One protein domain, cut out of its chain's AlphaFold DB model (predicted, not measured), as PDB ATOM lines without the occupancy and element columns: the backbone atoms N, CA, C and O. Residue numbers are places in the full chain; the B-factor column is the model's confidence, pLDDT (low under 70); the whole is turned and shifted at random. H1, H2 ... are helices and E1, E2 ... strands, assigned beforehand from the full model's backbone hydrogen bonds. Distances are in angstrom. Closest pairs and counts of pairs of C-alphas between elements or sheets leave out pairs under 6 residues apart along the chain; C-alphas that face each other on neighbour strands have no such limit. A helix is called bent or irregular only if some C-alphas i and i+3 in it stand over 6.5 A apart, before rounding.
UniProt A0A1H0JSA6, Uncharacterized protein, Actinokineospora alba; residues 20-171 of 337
ATOM      1  N   THR A  20      44.594   7.450  20.527       96.62
ATOM      2  CA  THR A  20      43.228   7.425  21.070       96.62
ATOM      3  C   THR A  20      42.266   6.822  20.046       96.62
ATOM      4  O   THR A  20      41.470   5.932  20.371       96.62
ATOM      5  N   THR A  21      42.393   7.233  18.781       97.06
ATOM      6  CA  THR A  21      41.621   6.662  17.667       97.06
ATOM      7  C   THR A  21      41.915   5.162  17.505       97.06
ATOM      8  O   THR A  21      40.982   4.371  17.337       97.06
ATOM      9  N   ALA A  22      43.180   4.733  17.605       97.25
ATOM     10  CA  ALA A  22      43.572   3.324  17.496       97.25
ATOM     11  C   ALA A  22      42.965   2.452  18.604       97.25
ATOM     12  O   ALA A  22      42.377   1.406  18.312       97.25
ATOM     13  N   ILE A  23      43.019   2.909  19.860       96.88
ATOM     14  CA  ILE A  23      42.413   2.213  21.006       96.88
ATOM     15  C   ILE A  23      40.898   2.067  20.811       96.88
ATOM     16  O   ILE A  23      40.345   0.976  20.977       96.88
ATOM     17  N   LEU A  24      40.209   3.148  20.430       96.50
ATOM     18  CA  LEU A  24      38.760   3.134  20.205       96.50
ATOM     19  C   LEU A  24      38.363   2.204  19.051       96.50
ATOM     20  O   LEU A  24      37.359   1.488  19.146       96.50
ATOM     21  N   PHE A  25      39.155   2.171  17.979       96.31
ATOM     22  CA  PHE A  25      38.943   1.255  16.862       96.31
ATOM     23  C   PHE A  25      39.113  -0.210  17.281       96.31
ATOM     24  O   PHE A  25      38.279  -1.058  16.949       96.31
ATOM     25  N   ASP A  26      40.146  -0.518  18.063       95.94
ATOM     26  CA  ASP A  26      40.392  -1.869  18.558       95.94
ATOM     27  C   ASP A  26      39.312  -2.355  19.522       95.94
ATOM     28  O   ASP A  26      38.857  -3.498  19.417       95.94
ATOM     29  N   LEU A  27      38.825  -1.479  20.395       94.25
ATOM     30  CA  LEU A  27      37.667  -1.745  21.244       94.25
ATOM     31  C   LEU A  27      36.418  -2.076  20.425       94.25
ATOM     32  O   LEU A  27      35.710  -3.045  20.713       94.25
ATOM     33  N   MET A  28      36.164  -1.306  19.367       92.12
ATOM     34  CA  MET A  28      35.083  -1.575  18.424       92.12
ATOM     35  C   MET A  28      35.246  -2.949  17.753       92.12
ATOM     36  O   MET A  28      34.277  -3.711  17.686       92.12
ATOM     37  N   ARG A  29      36.459  -3.297  17.314       92.56
ATOM     38  CA  ARG A  29      36.775  -4.595  16.700       92.56
ATOM     39  C   ARG A  29      36.555  -5.761  17.661       92.56
ATOM     40  O   ARG A  29      35.886  -6.730  17.302       92.56
ATOM     41  N   GLN A  30      37.075  -5.669  18.885       91.62
ATOM     42  CA  GLN A  30      36.886  -6.696  19.915       91.62
ATOM     43  C   GLN A  30      35.407  -6.868  20.260       91.62
ATOM     44  O   GLN A  30      34.917  -7.993  20.375       91.62
ATOM     45  N   ARG A  31      34.670  -5.757  20.377       89.19
ATOM     46  CA  ARG A  31      33.232  -5.787  20.638       89.19
ATOM     47  C   ARG A  31      32.474  -6.483  19.516       89.19
ATOM     48  O   ARG A  31      31.631  -7.315  19.827       89.19
ATOM     49  N   ALA A  32      32.771  -6.192  18.250       86.50
ATOM     50  CA  ALA A  32      32.128  -6.859  17.116       86.50
ATOM     51  C   ALA A  32      32.333  -8.385  17.158       86.50
ATOM     52  O   ALA A  32      31.366  -9.133  17.034       86.50
ATOM     53  N   TRP A  33      33.555  -8.848  17.429       86.81
ATOM     54  CA  TRP A  33      33.849 -10.282  17.538       86.81
ATOM     55  C   TRP A  33      33.173 -10.958  18.725       86.81
ATOM     56  O   TRP A  33      32.580 -12.021  18.564       86.81
ATOM     57  N   ARG A  34      33.207 -10.340  19.911       85.69
ATOM     58  CA  ARG A  34      32.519 -10.874  21.097       85.69
ATOM     59  C   ARG A  34      31.014 -10.951  20.895       85.69
ATOM     60  O   ARG A  34      30.386 -11.893  21.354       85.69
ATOM     61  N   LEU A  35      30.451  -9.966  20.206       82.12
ATOM     62  CA  LEU A  35      29.046  -9.932  19.828       82.12
ATOM     63  C   LEU A  35      28.686 -11.108  18.907       82.12
ATOM     64  O   LEU A  35      27.724 -11.817  19.187       82.12
ATOM     65  N   VAL A  36      29.491 -11.374  17.875       82.44
ATOM     66  CA  VAL A  36      29.324 -12.558  17.011       82.44
ATOM     67  C   VAL A  36      29.450 -13.855  17.817       82.44
ATOM     68  O   VAL A  36      28.566 -14.704  17.743       82.44
ATOM     69  N   ALA A  37      30.499 -13.988  18.632       83.62
ATOM     70  CA  ALA A  37      30.730 -15.176  19.453       83.62
ATOM     71  C   ALA A  37      29.585 -15.429  20.446       83.62
ATOM     72  O   ALA A  37      29.123 -16.559  20.572       83.62
ATOM     73  N   ALA A  38      29.077 -14.382  21.103       81.56
ATOM     74  CA  ALA A  38      27.944 -14.483  22.016       81.56
ATOM     75  C   ALA A  38      26.680 -14.979  21.301       81.56
ATOM     76  O   ALA A  38      25.998 -15.853  21.821       81.56
ATOM     77  N   CYS A  39      26.389 -14.484  20.095       77.62
ATOM     78  CA  CYS A  39      25.251 -14.971  19.313       77.62
ATOM     79  C   CYS A  39      25.395 -16.436  18.906       77.62
ATOM     80  O   CYS A  39      24.422 -17.178  19.005       77.62
ATOM     81  N   VAL A  40      26.592 -16.864  18.498       79.31
ATOM     82  CA  VAL A  40      26.861 -18.274  18.181       79.31
ATOM     83  C   VAL A  40      26.678 -19.149  19.421       79.31
ATOM     84  O   VAL A  40      25.985 -20.159  19.352       79.31
ATOM     85  N   LEU A  41      27.222 -18.742  20.571       79.31
ATOM     86  CA  LEU A  41      27.069 -19.478  21.830       79.31
ATOM     87  C   LEU A  41      25.604 -19.576  22.266       79.31
ATOM     88  O   LEU A  41      25.163 -20.647  22.659       79.31
ATOM     89  N   ILE A  42      24.840 -18.486  22.157       74.31
ATOM     90  CA  ILE A  42      23.401 -18.486  22.453       74.31
ATOM     91  C   ILE A  42      22.662 -19.447  21.513       74.31
ATOM     92  O   ILE A  42      21.846 -20.236  21.981       74.31
ATOM     93  N   ALA A  43      22.973 -19.440  20.214       71.19
ATOM     94  CA  ALA A  43      22.374 -20.355  19.241       71.19
ATOM     95  C   ALA A  43      22.645 -21.827  19.592       71.19
ATOM     96  O   ALA A  43      21.726 -22.646  19.629       71.19
ATOM     97  N   VAL A  44      23.911 -22.139  19.891       75.00
ATOM     98  CA  VAL A  44      24.379 -23.485  20.247       75.00
ATOM     99  C   VAL A  44      23.837 -23.929  21.603       75.00
ATOM    100  O   VAL A  44      23.606 -25.116  21.784       75.00
ATOM    101  N   ALA A  45      23.604 -23.017  22.547       71.44
ATOM    102  CA  ALA A  45      23.038 -23.349  23.852       71.44
ATOM    103  C   ALA A  45      21.517 -23.562  23.792       71.44
ATOM    104  O   ALA A  45      21.006 -24.497  24.403       71.44
ATOM    105  N   ILE A  46      20.785 -22.722  23.050       70.50
ATOM    106  CA  ILE A  46      19.317 -22.790  22.965       70.50
ATOM    107  C   ILE A  46      18.858 -24.001  22.143       70.50
ATOM    108  O   ILE A  46      17.869 -24.631  22.509       70.50
ATOM    109  N   GLY A  47      19.567 -24.361  21.067       66.25
ATOM    110  CA  GLY A  47      19.174 -25.468  20.183       66.25
ATOM    111  C   GLY A  47      18.998 -26.822  20.900       66.25
ATOM    112  O   GLY A  47      17.918 -27.405  20.827       66.25
ATOM    113  N   PRO A  48      20.006 -27.319  21.636       65.94
ATOM    114  CA  PRO A  48      19.919 -28.563  22.399       65.94
ATOM    115  C   PRO A  48      18.930 -28.475  23.561       65.94
ATOM    116  O   PRO A  48      18.216 -29.436  23.824       65.94
ATOM    117  N   LEU A  49      18.850 -27.323  24.240       64.56
ATOM    118  CA  LEU A  49      17.907 -27.132  25.345       64.56
ATOM    119  C   LEU A  49      16.455 -27.245  24.855       64.56
ATOM    120  O   LEU A  49      15.636 -27.903  25.491       64.56
ATOM    121  N   ALA A  50      16.169 -26.669  23.686       63.25
ATOM    122  CA  ALA A  50      14.889 -26.801  23.006       63.25
ATOM    123  C   ALA A  50      14.588 -28.249  22.591       63.25
ATOM    124  O   ALA A  50      13.469 -28.723  22.792       63.25
ATOM    125  N   ALA A  51      15.583 -28.966  22.059       63.59
ATOM    126  CA  ALA A  51      15.444 -30.372  21.680       63.59
ATOM    127  C   ALA A  51      15.163 -31.276  22.897       63.59
ATOM    128  O   ALA A  51      14.294 -32.143  22.841       63.59
ATOM    129  N   LEU A  52      15.826 -31.022  24.030       64.94
ATOM    130  CA  LEU A  52      15.595 -31.743  25.287       64.94
ATOM    131  C   LEU A  52      14.196 -31.482  25.866       64.94
ATOM    132  O   LEU A  52      13.607 -32.383  26.457       64.94
ATOM    133  N   THR A  53      13.637 -30.280  25.686       62.88
ATOM    134  CA  THR A  53      12.244 -29.995  26.078       62.88
ATOM    135  C   THR A  53      11.207 -30.576  25.115       62.88
ATOM    136  O   THR A  53      10.086 -30.846  25.537       62.88
ATOM    137  N   ALA A  54      11.570 -30.792  23.848       58.41
ATOM    138  CA  ALA A  54      10.683 -31.367  22.838       58.41
ATOM    139  C   ALA A  54      10.492 -32.884  23.018       58.41
ATOM    140  O   ALA A  54       9.412 -33.398  22.754       58.41
ATOM    141  N   HIS A  55      11.489 -33.601  23.549       58.09
ATOM    142  CA  HIS A  55      11.409 -35.055  23.762       58.09
ATOM    143  C   HIS A  55      10.419 -35.519  24.853       58.09
ATOM    144  O   HIS A  55      10.255 -36.721  25.032       58.09
ATOM    145  N   GLY A  56       9.746 -34.605  25.565       56.78
ATOM    146  CA  GLY A  56       8.700 -34.935  26.548       56.78
ATOM    147  C   GLY A  56       7.324 -34.328  26.257       56.78
ATOM    148  O   GLY A  56       6.430 -34.448  27.088       56.78
ATOM    149  N   LEU A  57       7.156 -33.637  25.127       50.31
ATOM    150  CA  LEU A  57       5.923 -32.942  24.753       50.31
ATOM    151  C   LEU A  57       5.652 -33.244  23.278       50.31
ATOM    152  O   LEU A  57       6.115 -32.514  22.404       50.31
ATOM    153  N   GLU A  58       4.910 -34.323  23.013       56.91
ATOM    154  CA  GLU A  58       4.527 -34.795  21.666       56.91
ATOM    155  C   GLU A  58       3.769 -33.741  20.824       56.91
ATOM    156  O   GLU A  58       3.578 -33.926  19.627       56.91
ATOM    157  N   GLU A  59       3.410 -32.595  21.407       58.69
ATOM    158  CA  GLU A  59       2.642 -31.527  20.761       58.69
ATOM    159  C   GLU A  59       3.388 -30.185  20.625       58.69
ATOM    160  O   GLU A  59       2.753 -29.174  20.330       58.69
ATOM    161  N   ASN A  60       4.714 -30.113  20.837       54.03
ATOM    162  CA  ASN A  60       5.401 -28.812  20.859       54.03
ATOM    163  C   ASN A  60       6.013 -28.365  19.501       54.03
ATOM    164  O   ASN A  60       7.036 -28.906  19.075       54.03
ATOM    165  N   PRO A  61       5.445 -27.344  18.826       54.38
ATOM    166  CA  PRO A  61       5.942 -26.770  17.562       54.38
ATOM    167  C   PRO A  61       7.370 -26.167  17.611       54.38
ATOM    168  O   PRO A  61       7.881 -25.844  18.686       54.38
ATOM    169  N   PRO A  62       8.014 -25.920  16.443       64.56
ATOM    170  CA  PRO A  62       9.421 -25.485  16.292       64.56
ATOM    171  C   PRO A  62       9.762 -24.059  16.797       64.56
ATOM    172  O   PRO A  62      10.758 -23.456  16.382       64.56
ATOM    173  N   TYR A  63       8.972 -23.488  17.707       61.12
ATOM    174  CA  TYR A  63       9.108 -22.111  18.191       61.12
ATOM    175  C   TYR A  63      10.444 -21.761  18.879       61.12
ATOM    176  O   TYR A  63      10.907 -20.631  18.698       61.12
ATOM    177  N   PRO A  64      11.121 -22.649  19.633       61.09
ATOM    178  CA  PRO A  64      12.384 -22.283  20.282       61.09
ATOM    179  C   PRO A  64      13.536 -22.071  19.288       61.09
ATOM    180  O   PRO A  64      14.321 -21.134  19.418       61.09
ATOM    181  N   LEU A  65      13.613 -22.909  18.250       67.31
ATOM    182  CA  LEU A  65      14.619 -22.768  17.197       67.31
ATOM    183  C   LEU A  65      14.313 -21.544  16.326       67.31
ATOM    184  O   LEU A  65      15.210 -20.752  16.038       67.31
ATOM    185  N   ALA A  66      13.036 -21.329  15.989       69.56
ATOM    186  CA  ALA A  66      12.600 -20.137  15.266       69.56
ATOM    187  C   ALA A  66      12.912 -18.844  16.042       69.56
ATOM    188  O   ALA A  66      13.468 -17.909  15.473       69.56
ATOM    189  N   SER A  67      12.629 -18.790  17.348       64.81
ATOM    190  CA  SER A  67      12.922 -17.612  18.178       64.81
ATOM    191  C   SER A  67      14.425 -17.351  18.331       64.81
ATOM    192  O   SER A  67      14.852 -16.201  18.209       64.81
ATOM    193  N   GLY A  68      15.248 -18.393  18.495       69.56
ATOM    194  CA  GLY A  68      16.708 -18.267  18.488       69.56
ATOM    195  C   GLY A  68      17.242 -17.691  17.171       69.56
ATOM    196  O   GLY A  68      18.027 -16.739  17.180       69.56
ATOM    197  N   LEU A  69      16.763 -18.201  16.032       74.56
ATOM    198  CA  LEU A  69      17.128 -17.692  14.706       74.56
ATOM    199  C   LEU A  69      16.663 -16.248  14.483       74.56
ATOM    200  O   LEU A  69      17.423 -15.445  13.944       74.56
ATOM    201  N   VAL A  70      15.460 -15.889  14.942       75.06
ATOM    202  CA  VAL A  70      14.950 -14.512  14.878       75.06
ATOM    203  C   VAL A  70      15.834 -13.565  15.689       75.06
ATOM    204  O   VAL A  70      16.187 -12.499  15.191       75.06
ATOM    205  N   LEU A  71      16.264 -13.949  16.897       71.12
ATOM    206  CA  LEU A  71      17.174 -13.129  17.706       71.12
ATOM    207  C   LEU A  71      18.536 -12.934  17.028       71.12
ATOM    208  O   LEU A  71      19.044 -11.812  17.000       71.12
ATOM    209  N   ILE A  72      19.104 -13.991  16.439       76.31
ATOM    210  CA  ILE A  72      20.355 -13.911  15.665       76.31
ATOM    211  C   ILE A  72      20.173 -13.004  14.447       76.31
ATOM    212  O   ILE A  72      21.039 -12.177  14.170       76.31
ATOM    213  N   TRP A  73      19.050 -13.119  13.735       79.00
ATOM    214  CA  TRP A  73      18.763 -12.313  12.552       79.00
ATOM    215  C   TRP A  73      18.574 -10.835  12.895       79.00
ATOM    216  O   TRP A  73      19.206  -9.984  12.275       79.00
ATOM    217  N   ILE A  74      17.787 -10.525  13.930       74.88
ATOM    218  CA  ILE A  74      17.632  -9.169  14.477       74.88
ATOM    219  C   ILE A  74      19.012  -8.611  14.828       74.88
ATOM    220  O   ILE A  74      19.394  -7.524  14.392       74.88
ATOM    221  N   PHE A  75      19.807  -9.377  15.569       75.44
ATOM    222  CA  PHE A  75      21.134  -8.958  15.980       75.44
ATOM    223  C   PHE A  75      22.075  -8.690  14.803       75.44
ATOM    224  O   PHE A  75      22.752  -7.655  14.775       75.44
ATOM    225  N   ALA A  76      22.110  -9.609  13.837       75.88
ATOM    226  CA  ALA A  76      22.890  -9.480  12.621       75.88
ATOM    227  C   ALA A  76      22.425  -8.262  11.823       75.88
ATOM    228  O   ALA A  76      23.264  -7.474  11.413       75.88
ATOM    229  N   ALA A  77      21.122  -8.023  11.679       76.69
ATOM    230  CA  ALA A  77      20.594  -6.852  10.985       76.69
ATOM    231  C   ALA A  77      21.079  -5.543  11.634       76.69
ATOM    232  O   ALA A  77      21.645  -4.695  10.941       76.69
ATOM    233  N   PHE A  78      20.974  -5.419  12.964       73.50
ATOM    234  CA  PHE A  78      21.373  -4.215  13.708       73.50
ATOM    235  C   PHE A  78      22.893  -3.989  13.801       73.50
ATOM    236  O   PHE A  78      23.328  -2.865  14.059       73.50
ATOM    237  N   ASN A  79      23.715  -5.027  13.611       78.62
ATOM    238  CA  ASN A  79      25.178  -4.936  13.716       78.62
ATOM    239  C   ASN A  79      25.915  -5.268  12.409       78.62
ATOM    240  O   ASN A  79      27.143  -5.212  12.380       78.62
ATOM    241  N   SER A  80      25.194  -5.585  11.332       76.31
ATOM    242  CA  SER A  80      25.750  -6.051  10.055       76.31
ATOM    243  C   SER A  80      26.751  -5.065   9.481       76.31
ATOM    244  O   SER A  80      27.850  -5.466   9.103       76.31
ATOM    245  N   LEU A  81      26.409  -3.769   9.468       74.81
ATOM    246  CA  LEU A  81      27.331  -2.763   8.960       74.81
ATOM    247  C   LEU A  81      28.609  -2.746   9.790       74.81
ATOM    248  O   LEU A  81      29.677  -2.778   9.210       74.81
ATOM    249  N   TRP A  82      28.512  -2.778  11.117       81.00
ATOM    250  CA  TRP A  82      29.675  -2.783  12.008       81.00
ATOM    251  C   TRP A  82      30.568  -4.012  11.804       81.00
ATOM    252  O   TRP A  82      31.776  -3.867  11.633       81.00
ATOM    253  N   ILE A  83      29.980  -5.210  11.780       84.12
ATOM    254  CA  ILE A  83      30.716  -6.473  11.627       84.12
ATOM    255  C   ILE A  83      31.432  -6.524  10.273       84.12
ATOM    256  O   ILE A  83      32.588  -6.933  10.201       84.12
ATOM    257  N   LEU A  84      30.770  -6.072   9.203       89.06
ATOM    258  CA  LEU A  84      31.348  -6.056   7.858       89.06
ATOM    259  C   LEU A  84      32.318  -4.891   7.638       89.06
ATOM    260  O   LEU A  84      33.249  -5.015   6.843       89.06
ATOM    261  N   TRP A  85      32.112  -3.766   8.323       93.62
ATOM    262  CA  TRP A  85      32.906  -2.552   8.159       93.62
ATOM    263  C   TRP A  85      34.281  -2.680   8.806       93.62
ATOM    264  O   TRP A  85      35.266  -2.367   8.150       93.62
ATOM    265  N   VAL A  86      34.379  -3.197  10.037       93.31
ATOM    266  CA  VAL A  86      35.652  -3.294  10.785       93.31
ATOM    267  C   VAL A  86      36.801  -3.928   9.980       93.31
ATOM    268  O   VAL A  86      37.871  -3.318   9.906       93.31
ATOM    269  N   PRO A  87      36.649  -5.113   9.352       93.50
ATOM    270  CA  PRO A  87      37.743  -5.703   8.581       93.50
ATOM    271  C   PRO A  87      38.079  -4.910   7.308       93.50
ATOM    272  O   PRO A  87      39.190  -5.027   6.799       93.50
ATOM    273  N   ARG A  88      37.144  -4.106   6.783       94.00
ATOM    274  CA  ARG A  88      37.330  -3.303   5.563       94.00
ATOM    275  C   ARG A  88      37.926  -1.929   5.839       94.00
ATOM    276  O   ARG A  88      38.687  -1.435   5.020       94.00
ATOM    277  N   SER A  89      37.615  -1.329   6.982       93.75
ATOM    278  CA  SER A  89      38.096  -0.000   7.355       93.75
ATOM    279  C   SER A  89      39.474  -0.013   8.006       93.75
ATOM    280  O   SER A  89      40.178   0.989   7.911       93.75
ATOM    281  N   ALA A  90      39.900  -1.128   8.611       95.88
ATOM    282  CA  ALA A  90      41.224  -1.214   9.229       95.88
ATOM    283  C   ALA A  90      42.374  -0.889   8.248       95.88
ATOM    284  O   ALA A  90      43.223  -0.077   8.614       95.88
ATOM    285  N   PRO A  91      42.417  -1.434   7.011       97.19
ATOM    286  CA  PRO A  91      43.406  -1.009   6.018       97.19
ATOM    287  C   PRO A  91      43.283   0.480   5.670       97.19
ATOM    288  O   PRO A  91      44.284   1.185   5.686       97.19
ATOM    289  N   LEU A  92      42.061   0.984   5.451       96.88
ATOM    290  CA  LEU A  92      41.825   2.388   5.085       96.88
ATOM    291  C   LEU A  92      42.391   3.357   6.127       96.88
ATOM    292  O   LEU A  92      43.118   4.280   5.778       96.88
ATOM    293  N   LEU A  93      42.119   3.113   7.411       97.88
ATOM    294  CA  LEU A  93      42.584   3.968   8.508       97.88
ATOM    295  C   LEU A  93      44.097   3.861   8.765       97.88
ATOM    296  O   LEU A  93      44.685   4.758   9.367       97.88
ATOM    297  N   ARG A  94      44.739   2.767   8.339       97.94
ATOM    298  CA  ARG A  94      46.200   2.585   8.418       97.94
ATOM    299  C   ARG A  94      46.943   3.198   7.235       97.94
ATOM    300  O   ARG A  94      48.138   3.441   7.352       97.94
ATOM    301  N   THR A  95      46.259   3.425   6.118       97.94
ATOM    302  CA  THR A  95      46.874   3.951   4.893       97.94
ATOM    303  C   THR A  95      46.599   5.438   4.702       97.94
ATOM    304  O   THR A  95      47.470   6.155   4.222       97.94
ATOM    305  N   TRP A  96      45.409   5.921   5.056       98.19
ATOM    306  CA  TRP A  96      44.984   7.288   4.757       98.19
ATOM    307  C   TRP A  96      44.875   8.146   6.017       98.19
ATOM    308  O   TRP A  96      44.443   7.685   7.076       98.19
ATOM    309  N   ALA A  97      45.274   9.410   5.879       98.12
ATOM    310  CA  ALA A  97      45.106  10.441   6.893       98.12
ATOM    311  C   ALA A  97      43.672  10.985   6.914       98.12
ATOM    312  O   ALA A  97      42.930  10.864   5.933       98.12
ATOM    313  N   TRP A  98      43.300  11.618   8.026       98.00
ATOM    314  CA  TRP A  98      42.042  12.351   8.134       98.00
ATOM    315  C   TRP A  98      42.037  13.557   7.195       98.00
ATOM    316  O   TRP A  98      42.976  14.349   7.193       98.00
ATOM    317  N   ARG A  99      40.960  13.719   6.422       97.88
ATOM    318  CA  ARG A  99      40.752  14.890   5.563       97.88
ATOM    319  C   ARG A  99      39.552  15.690   6.055       97.88
ATOM    320  O   ARG A  99      38.507  15.079   6.301       97.88
ATOM    321  N   PRO A 100      39.669  17.016   6.221       97.75
ATOM    322  CA  PRO A 100      38.522  17.834   6.577       97.75
ATOM    323  C   PRO A 100      37.548  17.879   5.395       97.75
ATOM    324  O   PRO A 100      37.972  18.007   4.249       97.75
ATOM    325  N   ALA A 101      36.254  17.792   5.682       97.75
ATOM    326  CA  ALA A 101      35.184  17.942   4.702       97.75
ATOM    327  C   ALA A 101      34.090  18.846   5.273       97.75
ATOM    328  O   ALA A 101      33.719  18.722   6.450       97.75
ATOM    329  N   ARG A 102      33.554  19.751   4.447       97.44
ATOM    330  CA  ARG A 102      32.360  20.525   4.811       97.44
ATOM    331  C   ARG A 102      31.186  19.572   4.856       97.44
ATOM    332  O   ARG A 102      30.971  18.852   3.892       97.44
ATOM    333  N   ALA A 103      30.430  19.558   5.944       96.44
ATOM    334  CA  ALA A 103      29.402  18.555   6.153       96.44
ATOM    335  C   ALA A 103      28.079  19.129   6.643       96.44
ATOM    336  O   ALA A 103      28.043  19.972   7.538       96.44
ATOM    337  N   ARG A 104      26.982  18.587   6.107       95.06
ATOM    338  CA  ARG A 104      25.619  18.812   6.602       95.06
ATOM    339  C   ARG A 104      24.888  17.492   6.820       95.06
ATOM    340  O   ARG A 104      25.028  16.548   6.046       95.06
ATOM    341  N   VAL A 105      24.083  17.416   7.880       93.81
ATOM    342  CA  VAL A 105      23.235  16.244   8.144       93.81
ATOM    343  C   VAL A 105      21.969  16.346   7.293       93.81
ATOM    344  O   VAL A 105      21.084  17.146   7.575       93.81
ATOM    345  N   VAL A 106      21.868  15.507   6.262       92.62
ATOM    346  CA  VAL A 106      20.716  15.458   5.338       92.62
ATOM    347  C   VAL A 106      19.592  14.572   5.877       92.62
ATOM    348  O   VAL A 106      18.436  14.711   5.496       92.62
ATOM    349  N   ARG A 107      19.916  13.615   6.756       90.69
ATOM    350  CA  ARG A 107      18.920  12.785   7.445       90.69
ATOM    351  C   ARG A 107      19.453  12.317   8.791       90.69
ATOM    352  O   ARG A 107      20.502  11.676   8.856       90.69
ATOM    353  N   ALA A 108      18.697  12.563   9.856       85.75
ATOM    354  CA  ALA A 108      18.954  11.977  11.166       85.75
ATOM    355  C   ALA A 108      18.362  10.566  11.220       85.75
ATOM    356  O   ALA A 108      17.217  10.343  10.828       85.75
ATOM    357  N   GLY A 109      19.154   9.600  11.684       71.31
ATOM    358  CA  GLY A 109      18.750   8.202  11.726       71.31
ATOM    359  C   GLY A 109      17.635   7.938  12.726       71.31
ATOM    360  O   GLY A 109      17.902   7.657  13.892       71.31
ATOM    361  N   ARG A 110      16.385   7.963  12.265       74.75
ATOM    362  CA  ARG A 110      15.260   7.285  12.917       74.75
ATOM    363  C   ARG A 110      14.420   6.578  11.853       74.75
ATOM    364  O   ARG A 110      14.085   7.215  10.856       74.75
ATOM    365  N   PRO A 111      14.089   5.285  12.031       57.00
ATOM    366  CA  PRO A 111      14.446   4.387  13.143       57.00
ATOM    367  C   PRO A 111      15.799   3.649  12.991       57.00
ATOM    368  O   PRO A 111      16.204   2.933  13.898       57.00
ATOM    369  N   SER A 112      16.525   3.799  11.880       59.16
ATOM    370  CA  SER A 112      17.622   2.888  11.505       59.16
ATOM    371  C   SER A 112      18.987   3.121  12.178       59.16
ATOM    372  O   SER A 112      19.952   2.474  11.788       59.16
ATOM    373  N   PHE A 113      19.125   4.040  13.145       78.81
ATOM    374  CA  PHE A 113      20.425   4.467  13.721       78.81
ATOM    375  C   PHE A 113      21.475   4.939  12.690       78.81
ATOM    376  O   PHE A 113      22.637   5.151  13.043       78.81
ATOM    377  N   THR A 114      21.073   5.120  11.430       89.00
ATOM    378  CA  THR A 114      21.931   5.522  10.314       89.00
ATOM    379  C   THR A 114      21.585   6.940   9.892       89.00
ATOM    380  O   THR A 114      20.444   7.214   9.515       89.00
ATOM    381  N   SER A 115      22.559   7.830   9.900       92.94
ATOM    382  CA  SER A 115      22.427   9.184   9.379       92.94
ATOM    383  C   SER A 115      22.924   9.275   7.947       92.94
ATOM    384  O   SER A 115      23.806   8.520   7.552       92.94
ATOM    385  N   LEU A 116      22.375  10.208   7.175       94.25
ATOM    386  CA  LEU A 116      22.971  10.632   5.912       94.25
ATOM    387  C   LEU A 116      23.658  11.973   6.143       94.25
ATOM    388  O   LEU A 116      23.020  12.916   6.615       94.25
ATOM    389  N   ILE A 117      24.946  12.029   5.832       95.19
ATOM    390  CA  ILE A 117      25.745  13.251   5.828       95.19
ATOM    391  C   ILE A 117      26.159  13.512   4.393       95.19
ATOM    392  O   ILE A 117      26.633  12.606   3.715       95.19
ATOM    393  N   GLU A 118      25.977  14.739   3.947       95.69
ATOM    394  CA  GLU A 118      26.563  15.226   2.709       95.69
ATOM    395  C   GLU A 118      27.849  15.965   3.030       95.69
ATOM    396  O   GLU A 118      27.857  16.825   3.912       95.69
ATOM    397  N   CYS A 119      28.906  15.592   2.323       96.44
ATOM    398  CA  CYS A 119      30.249  16.124   2.415       96.44
ATOM    399  C   CYS A 119      30.590  16.842   1.102       96.44
ATOM    400  O   CYS A 119      30.362  16.284   0.034       96.44
ATOM    401  N   ASP A 120      31.119  18.062   1.189       94.81
ATOM    402  CA  ASP A 120      31.634  18.873   0.072       94.81
ATOM    403  C   ASP A 120      30.668  19.088  -1.119       94.81
ATOM    404  O   ASP A 120      31.077  19.528  -2.188       94.81
ATOM    405  N   GLY A 121      29.364  18.868  -0.913       88.31
ATOM    406  CA  GLY A 121      28.292  19.159  -1.874       88.31
ATOM    407  C   GLY A 121      27.916  18.014  -2.821       88.31
ATOM    408  O   GLY A 121      26.896  18.101  -3.498       88.31
ATOM    409  N   ASP A 122      28.696  16.933  -2.880       90.19
ATOM    410  CA  ASP A 122      28.462  15.822  -3.815       90.19
ATOM    411  C   ASP A 122      28.560  14.434  -3.160       90.19
ATOM    412  O   ASP A 122      27.864  13.487  -3.551       90.19
ATOM    413  N   LEU A 123      29.388  14.292  -2.125       95.44
ATOM    414  CA  LEU A 123      29.633  13.021  -1.471       95.44
ATOM    415  C   LEU A 123      28.627  12.789  -0.350       95.44
ATOM    416  O   LEU A 123      28.744  13.342   0.740       95.44
ATOM    417  N   VAL A 124      27.693  11.865  -0.557       95.81
ATOM    418  CA  VAL A 124      26.776  11.454   0.513       95.81
ATOM    419  C   VAL A 124      27.216  10.155   1.167       95.81
ATOM    420  O   VAL A 124      27.394   9.116   0.525       95.81
ATOM    421  N   LEU A 125      27.363  10.216   2.487       96.31
ATOM    422  CA  LEU A 125      27.774   9.125   3.352       96.31
ATOM    423  C   LEU A 125      26.614   8.710   4.256       96.31
ATOM    424  O   LEU A 125      26.061   9.511   5.010       96.31
ATOM    425  N   ARG A 126      26.280   7.420   4.233       94.88
ATOM    426  CA  ARG A 126      25.507   6.774   5.293       94.88
ATOM    427  C   ARG A 126      26.440   6.475   6.456       94.88
ATOM    428  O   ARG A 126      27.332   5.647   6.297       94.88
ATOM    429  N   VAL A 127      26.209   7.119   7.595       95.12
ATOM    430  CA  VAL A 127      27.039   7.036   8.800       95.12
ATOM    431  C   VAL A 127      26.241   6.454   9.960       95.12
ATOM    432  O   VAL A 127      25.161   6.942  10.293       95.12
ATOM    433  N   ASP A 128      26.777   5.425  10.603       92.88
ATOM    434  CA  ASP A 128      26.085   4.713  11.675       92.88
ATOM    435  C   ASP A 128      26.373   5.303  13.059       92.88
ATOM    436  O   ASP A 128      27.494   5.702  13.373       92.88
ATOM    437  N   ARG A 129      25.361   5.261  13.937       91.00
ATOM    438  CA  ARG A 129      25.448   5.573  15.380       91.00
ATOM    439  C   ARG A 129      25.821   7.015  15.732       91.00
ATOM    440  O   ARG A 129      26.243   7.287  16.861       91.00
ATOM    441  N   LEU A 130      25.585   7.956  14.825       93.88
ATOM    442  CA  LEU A 130      25.580   9.369  15.189       93.88
ATOM    443  C   LEU A 130      24.385   9.665  16.101       93.88
ATOM    444  O   LEU A 130      23.238   9.370  15.765       93.88
ATOM    445  N   SER A 131      24.657  10.219  17.282       93.81
ATOM    446  CA  SER A 131      23.626  10.645  18.225       93.81
ATOM    447  C   SER A 131      23.170  12.072  17.944       93.81
ATOM    448  O   SER A 131      23.899  12.802  17.276       93.81
ATOM    449  N   PRO A 132      22.053  12.518  18.546       94.31
ATOM    450  CA  PRO A 132      21.616  13.910  18.453       94.31
ATOM    451  C   PRO A 132      22.717  14.927  18.785       94.31
ATOM    452  O   PRO A 132      22.874  15.901  18.065       94.31
ATOM    453  N   ALA A 133      23.557  14.654  19.793       95.25
ATOM    454  CA  ALA A 133      24.710  15.498  20.121       95.25
ATOM    455  C   ALA A 133      25.722  15.625  18.961       95.25
ATOM    456  O   ALA A 133      26.234  16.709  18.708       95.25
ATOM    457  N   HIS A 134      25.970  14.543  18.211       96.00
ATOM    458  CA  HIS A 134      26.837  14.589  17.030       96.00
ATOM    459  C   HIS A 134      26.175  15.367  15.894       96.00
ATOM    460  O   HIS A 134      26.853  16.110  15.199       96.00
ATOM    461  N   HIS A 135      24.858  15.228  15.708       95.38
ATOM    462  CA  HIS A 135      24.132  16.000  14.694       95.38
ATOM    463  C   HIS A 135      24.177  17.495  14.989       95.38
ATOM    464  O   HIS A 135      24.500  18.260  14.089       95.38
ATOM    465  N   ALA A 136      23.925  17.891  16.239       95.12
ATOM    466  CA  ALA A 136      24.012  19.284  16.671       95.12
ATOM    467  C   ALA A 136      25.436  19.834  16.500       95.12
ATOM    468  O   ALA A 136      25.625  20.953  16.031       95.12
ATOM    469  N   LEU A 137      26.455  19.021  16.792       95.75
ATOM    470  CA  LEU A 137      27.846  19.414  16.596       95.75
ATOM    471  C   LEU A 137      28.212  19.597  15.117       95.75
ATOM    472  O   LEU A 137      28.866  20.581  14.774       95.75
ATOM    473  N   ILE A 138      27.768  18.697  14.236       95.88
ATOM    474  CA  ILE A 138      27.962  18.836  12.785       95.88
ATOM    475  C   ILE A 138      27.212  20.065  12.269       95.88
ATOM    476  O   ILE A 138      27.781  20.834  11.507       95.88
ATOM    477  N   ALA A 139      25.973  20.293  12.710       94.69
ATOM    478  CA  ALA A 139      25.200  21.471  12.324       94.69
ATOM    479  C   ALA A 139      25.886  22.778  12.757       94.69
ATOM    480  O   ALA A 139      25.912  23.735  11.992       94.69
ATOM    481  N   ARG A 140      26.491  22.801  13.954       94.75
ATOM    482  CA  ARG A 140      27.227  23.962  14.471       94.75
ATOM    483  C   ARG A 140      28.546  24.209  13.741       94.75
ATOM    484  O   ARG A 140      28.886  25.352  13.465       94.75
ATOM    485  N   THR A 141      29.330  23.158  13.519       95.12
ATOM    486  CA  THR A 141      30.699  23.278  12.982       95.12
ATOM    487  C   THR A 141      30.745  23.252  11.459       95.12
ATOM    488  O   THR A 141      31.729  23.693  10.875       95.12
ATOM    489  N   GLY A 142      29.711  22.710  10.809       95.62
ATOM    490  CA  GLY A 142      29.667  22.503   9.364       95.62
ATOM    491  C   GLY A 142      30.783  21.594   8.851       95.62
ATOM    492  O   GLY A 142      31.138  21.680   7.677       95.62
ATOM    493  N   ARG A 143      31.390  20.771   9.719       96.62
ATOM    494  CA  ARG A 143      32.632  20.053   9.420       96.62
ATOM    495  C   ARG A 143      32.635  18.644   9.998       96.62
ATOM    496  O   ARG A 143      32.183  18.402  11.115       96.62
ATOM    497  N   VAL A 144      33.209  17.719   9.236       97.75
ATOM    498  CA  VAL A 144      33.615  16.384   9.694       97.75
ATOM    499  C   VAL A 144      34.995  16.051   9.139       97.75
ATOM    500  O   VAL A 144      35.515  16.737   8.262       97.75
ATOM    501  N   TRP A 145      35.570  14.967   9.637       98.25
ATOM    502  CA  TRP A 145      36.815  14.395   9.151       98.25
ATOM    503  C   TRP A 145      36.518  13.059   8.486       98.25
ATOM    504  O   TRP A 145      35.811  12.223   9.053       98.25
ATOM    505  N   VAL A 146      37.040  12.853   7.281       98.12
ATOM    506  CA  VAL A 146      36.752  11.672   6.464       98.12
ATOM    507  C   VAL A 146      38.043  10.936   6.130       98.12
ATOM    508  O   VAL A 146      39.051  11.542   5.773       98.12
ATOM    509  N   VAL A 147      37.985   9.610   6.213       98.25
ATOM    510  CA  VAL A 147      38.932   8.686   5.578       98.25
ATOM    511  C   VAL A 147      38.124   7.814   4.628       98.25
ATOM    512  O   VAL A 147      37.223   7.105   5.069       98.25
ATOM    513  N   GLY A 148      38.393   7.865   3.326       95.50
ATOM    514  CA  GLY A 148      37.518   7.226   2.341       95.50
ATOM    515  C   GLY A 148      37.208   8.116   1.140       95.50
ATOM    516  O   GLY A 148      37.663   9.252   1.073       95.50
ATOM    517  N   CYS A 149      36.402   7.656   0.183       96.12
ATOM    518  CA  CYS A 149      35.836   6.303   0.080       96.12
ATOM    519  C   CYS A 149      36.790   5.350  -0.656       96.12
ATOM    520  O   CYS A 149      37.479   5.781  -1.573       96.12
ATOM    521  N   ASP A 150      36.785   4.064  -0.307       96.12
ATOM    522  CA  ASP A 150      37.396   3.029  -1.154       96.12
ATOM    523  C   ASP A 150      36.534   2.718  -2.397       96.12
ATOM    524  O   ASP A 150      35.402   3.203  -2.525       96.12
ATOM    525  N   ASP A 151      37.033   1.863  -3.295       96.25
ATOM    526  CA  ASP A 151      36.331   1.457  -4.527       96.25
ATOM    527  C   ASP A 151      34.976   0.773  -4.264       96.25
ATOM    528  O   ASP A 151      34.103   0.714  -5.130       96.25
ATOM    529  N   LYS A 152      34.770   0.245  -3.051       95.56
ATOM    530  CA  LYS A 152      33.527  -0.409  -2.608       95.56
ATOM    531  C   LYS A 152      32.604   0.558  -1.854       95.56
ATOM    532  O   LYS A 152      31.529   0.157  -1.383       95.56
ATOM    533  N   GLY A 153      33.002   1.825  -1.766       96.44
ATOM    534  CA  GLY A 153      32.288   2.906  -1.111       96.44
ATOM    535  C   GLY A 153      32.434   2.927   0.407       96.44
ATOM    536  O   GLY A 153      31.661   3.629   1.048       96.44
ATOM    537  N   TRP A 154      33.339   2.163   1.017       97.31
ATOM    538  CA  TRP A 154      33.574   2.209   2.460       97.31
ATOM    539  C   TRP A 154      34.345   3.462   2.853       97.31
ATOM    540  O   TRP A 154      35.307   3.853   2.197       97.31
ATOM    541  N   ALA A 155      33.925   4.074   3.952       97.69
ATOM    542  CA  ALA A 155      34.562   5.245   4.522       97.69
ATOM    543  C   ALA A 155      34.506   5.189   6.051       97.69
ATOM    544  O   ALA A 155      33.817   4.363   6.654       97.69
ATOM    545  N   ALA A 156      35.217   6.101   6.682       97.81
ATOM    546  CA  ALA A 156      35.172   6.363   8.100       97.81
ATOM    547  C   ALA A 156      34.950   7.858   8.305       97.81
ATOM    548  O   ALA A 156      35.536   8.676   7.593       97.81
ATOM    549  N   VAL A 157      34.100   8.202   9.265       97.88
ATOM    550  CA  VAL A 157      33.813   9.590   9.624       97.88
ATOM    551  C   VAL A 157      34.198   9.807  11.077       97.88
ATOM    552  O   VAL A 157      33.905   8.974  11.927       97.88
ATOM    553  N   ARG A 158      34.833  10.934  11.365       97.50
ATOM    554  CA  ARG A 158      35.105  11.438  12.710       97.50
ATOM    555  C   ARG A 158      34.456  12.816  12.827       97.50
ATOM    556  O   ARG A 158      34.529  13.625  11.904       97.50
ATOM    557  N   VAL A 159      33.764  13.063  13.933       96.75
ATOM    558  CA  VAL A 159      33.148  14.369  14.216       96.75
ATOM    559  C   VAL A 159      34.162  15.230  14.966       96.75
ATOM    560  O   VAL A 159      35.005  14.695  15.685       96.75
ATOM    561  N   ASP A 160      34.097  16.547  14.779       94.81
ATOM    562  CA  ASP A 160      34.976  17.499  15.462       94.81
ATOM    563  C   ASP A 160      35.018  17.233  16.978       94.81
ATOM    564  O   ASP A 160      33.991  16.956  17.596       94.81
ATOM    565  N   GLY A 161      36.206  17.255  17.581       91.88
ATOM    566  CA  GLY A 161      36.356  17.051  19.024       91.88
ATOM    567  C   GLY A 161      36.025  15.657  19.573       91.88
ATOM    568  O   GLY A 161      35.935  15.511  20.783       91.88
ATOM    569  N   SER A 162      35.831  14.639  18.735       95.25
ATOM    570  CA  SER A 162      35.727  13.238  19.170       95.25
ATOM    571  C   SER A 162      36.766  12.399  18.444       95.25
ATOM    572  O   SER A 162      36.975  12.606  17.256       95.25
ATOM    573  N   HIS A 163      37.395  11.444  19.121       96.81
ATOM    574  CA  HIS A 163      38.308  10.443  18.549       96.81
ATOM    575  C   HIS A 163      37.566   9.202  18.035       96.81
ATOM    576  O   HIS A 163      38.164   8.284  17.470       96.81
ATOM    577  N   VAL A 164      36.246   9.138  18.238       96.19
ATOM    578  CA  VAL A 164      35.438   7.997  17.810       96.19
ATOM    579  C   VAL A 164      35.357   7.955  16.289       96.19
ATOM    580  O   VAL A 164      34.926   8.901  15.628       96.19
ATOM    581  N   VAL A 165      35.710   6.794  15.742       96.75
ATOM    582  CA  VAL A 165      35.538   6.487  14.325       96.75
ATOM    583  C   VAL A 165      34.140   5.928  14.084       96.75
ATOM    584  O   VAL A 165      33.795   4.850  14.574       96.75
ATOM    585  N   PHE A 166      33.342   6.639  13.297       96.25
ATOM    586  CA  PHE A 166      32.010   6.215  12.888       96.25
ATOM    587  C   PHE A 166      32.063   5.464  11.553       96.25
ATOM    588  O   PHE A 166      32.613   5.984  10.574       96.25
ATOM    589  N   PRO A 167      31.466   4.260  11.476       95.88
ATOM    590  CA  PRO A 167      31.349   3.536  10.222       95.88
ATOM    591  C   PRO A 167      30.553   4.319   9.191       95.88
ATOM    592  O   PRO A 167      29.436   4.757   9.476       95.88
ATOM    593  N   ALA A 168      31.109   4.454   7.988       96.19
ATOM    594  CA  ALA A 168      30.468   5.154   6.891       96.19
ATOM    595  C   ALA A 168      30.506   4.347   5.586       96.19
ATOM    596  O   ALA A 168      31.397   3.527   5.341       96.19
ATOM    597  N   ARG A 169      29.511   4.575   4.730       96.19
ATOM    598  CA  ARG A 169      29.473   4.037   3.370       96.19
ATOM    599  C   ARG A 169      28.838   5.041   2.416       96.19
ATOM    600  O   ARG A 169      27.815   5.627   2.759       96.19
ATOM    601  N   ARG A 170      29.397   5.201   1.217       96.50
ATOM    602  CA  ARG A 170      28.809   5.997   0.135       96.50
ATOM    603  C   ARG A 170      27.362   5.559  -0.111       96.50
ATOM    604  O   ARG A 170      27.073   4.365  -0.212       96.50
ATOM    605  N   ALA A 171      26.464   6.531  -0.195       94.38
ATOM    606  CA  ALA A 171      25.039   6.343  -0.415       94.38
ATOM    607  C   ALA A 171      24.551   7.266  -1.537       94.38
ATOM    608  O   ALA A 171      25.162   8.290  -1.825       94.38
TER     609      ALA A 171
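What this domain is: This is residues 20 to 171 of the 337 residues of an uncharacterized protein of Actinokineospora alba (UniProt A0A1H0JSA6). A small closed barrel of six strands forms a head, and a long helical hairpin of H1 and H2a reaches far out from it, ending in the turn at residues 55 to 62. H2b crosses the outside of the barrel over E4, and H3 packs on its outside at E1. The printed part has 152 residues, with three named helices and six named strands in the order H1 H2 E1 E2 E3 H3 E4 E5 E6; round the barrel run E1 E2 E3 E6 E5 E4 and back to E1, all antiparallel. The class is mixed, and the whole is loose, with a radius of gyration of the C-alphas of 19.6 A and spans of 64 by 30 by 27 A, the hairpin making the length.

How they stand to each other: H1, residues 20 to 54, is followed by H2, residues 63 to 95, assigned as one helix by its hydrogen bonds but bent, with C-alphas 78 and 81 7.8 A apart. Its arms, H2a, residues 63 to 78, and H2b, residues 81 to 95, stand at a shallow tilt of 32 degrees; H2b is itself irregular, with C-alphas 88 and 91 6.51 A apart. H1 and H2a form a helical hairpin, opposite ways at 12 degrees, a shallow tilt; H1 touches H2a with residues 39 to 50 alone, the closest C-alphas being those of Ala 50 and Pro 64, 5.8 A. Residues 28 to 33 of H1 touch H2b, closest at the C-alphas of Ala 32 and Ile 83, 5.7 A. The barrel holds two meanders, each strand the antiparallel neighbour of the one before: E1, E2 and E3, residues 99 to 107, 114 to 119 and 123 to 128, and E4, E5 and E6, residues 143 to 148, 154 to 159 and 166 to 170. Within hydrogen-bond range are N 104 and O 118 of E1 and E2, 2.9 A, N 115 and O 127 of E2 and E3, 2.8 A, N 126 and O 169 of E3 and E6, 2.8 A, N 166 and O 157 of E6 and E5, 2.8 A, N 145 and O 158 of E4 and E5, 2.8 A, and N 146 and O 99 of E4 and E1, 2.8 A. E1 bends by 60 degrees at residue 102. H2b is on the barrel, outside it, at a height over the sheet of 8.7 A, across the strands. H3, residues 132 to 141, is also on it, outside, at 7.9 A; the closest C-alphas of E1 and H3 are those of Arg 104 and Ala 139, 6.3 A. H1 and H2a are not on the barrel. Every O i to N i+4 pair is within hydrogen-bond range in H2a and H3; in H1 29 of 31 are, in H2b 7 of 11.

Where its parts are: H1 begins at C-alpha 20 (43.228, 7.425, 21.070) and measures 50.7 A; H2a measures 22.2 A, H2b 21.1 A and E1 22.0 A. E6 ends at C-alpha 170 (28.809, 5.997, 0.135).

The domain as a whole: The C-alphas farthest apart, those of Glu 58 and Pro 100, are 64.4 A apart. The printed part has no cut and no long link. Mean pLDDT of the printed part is 86.1; residues 47 to 68 and 111 to 112 are under 70.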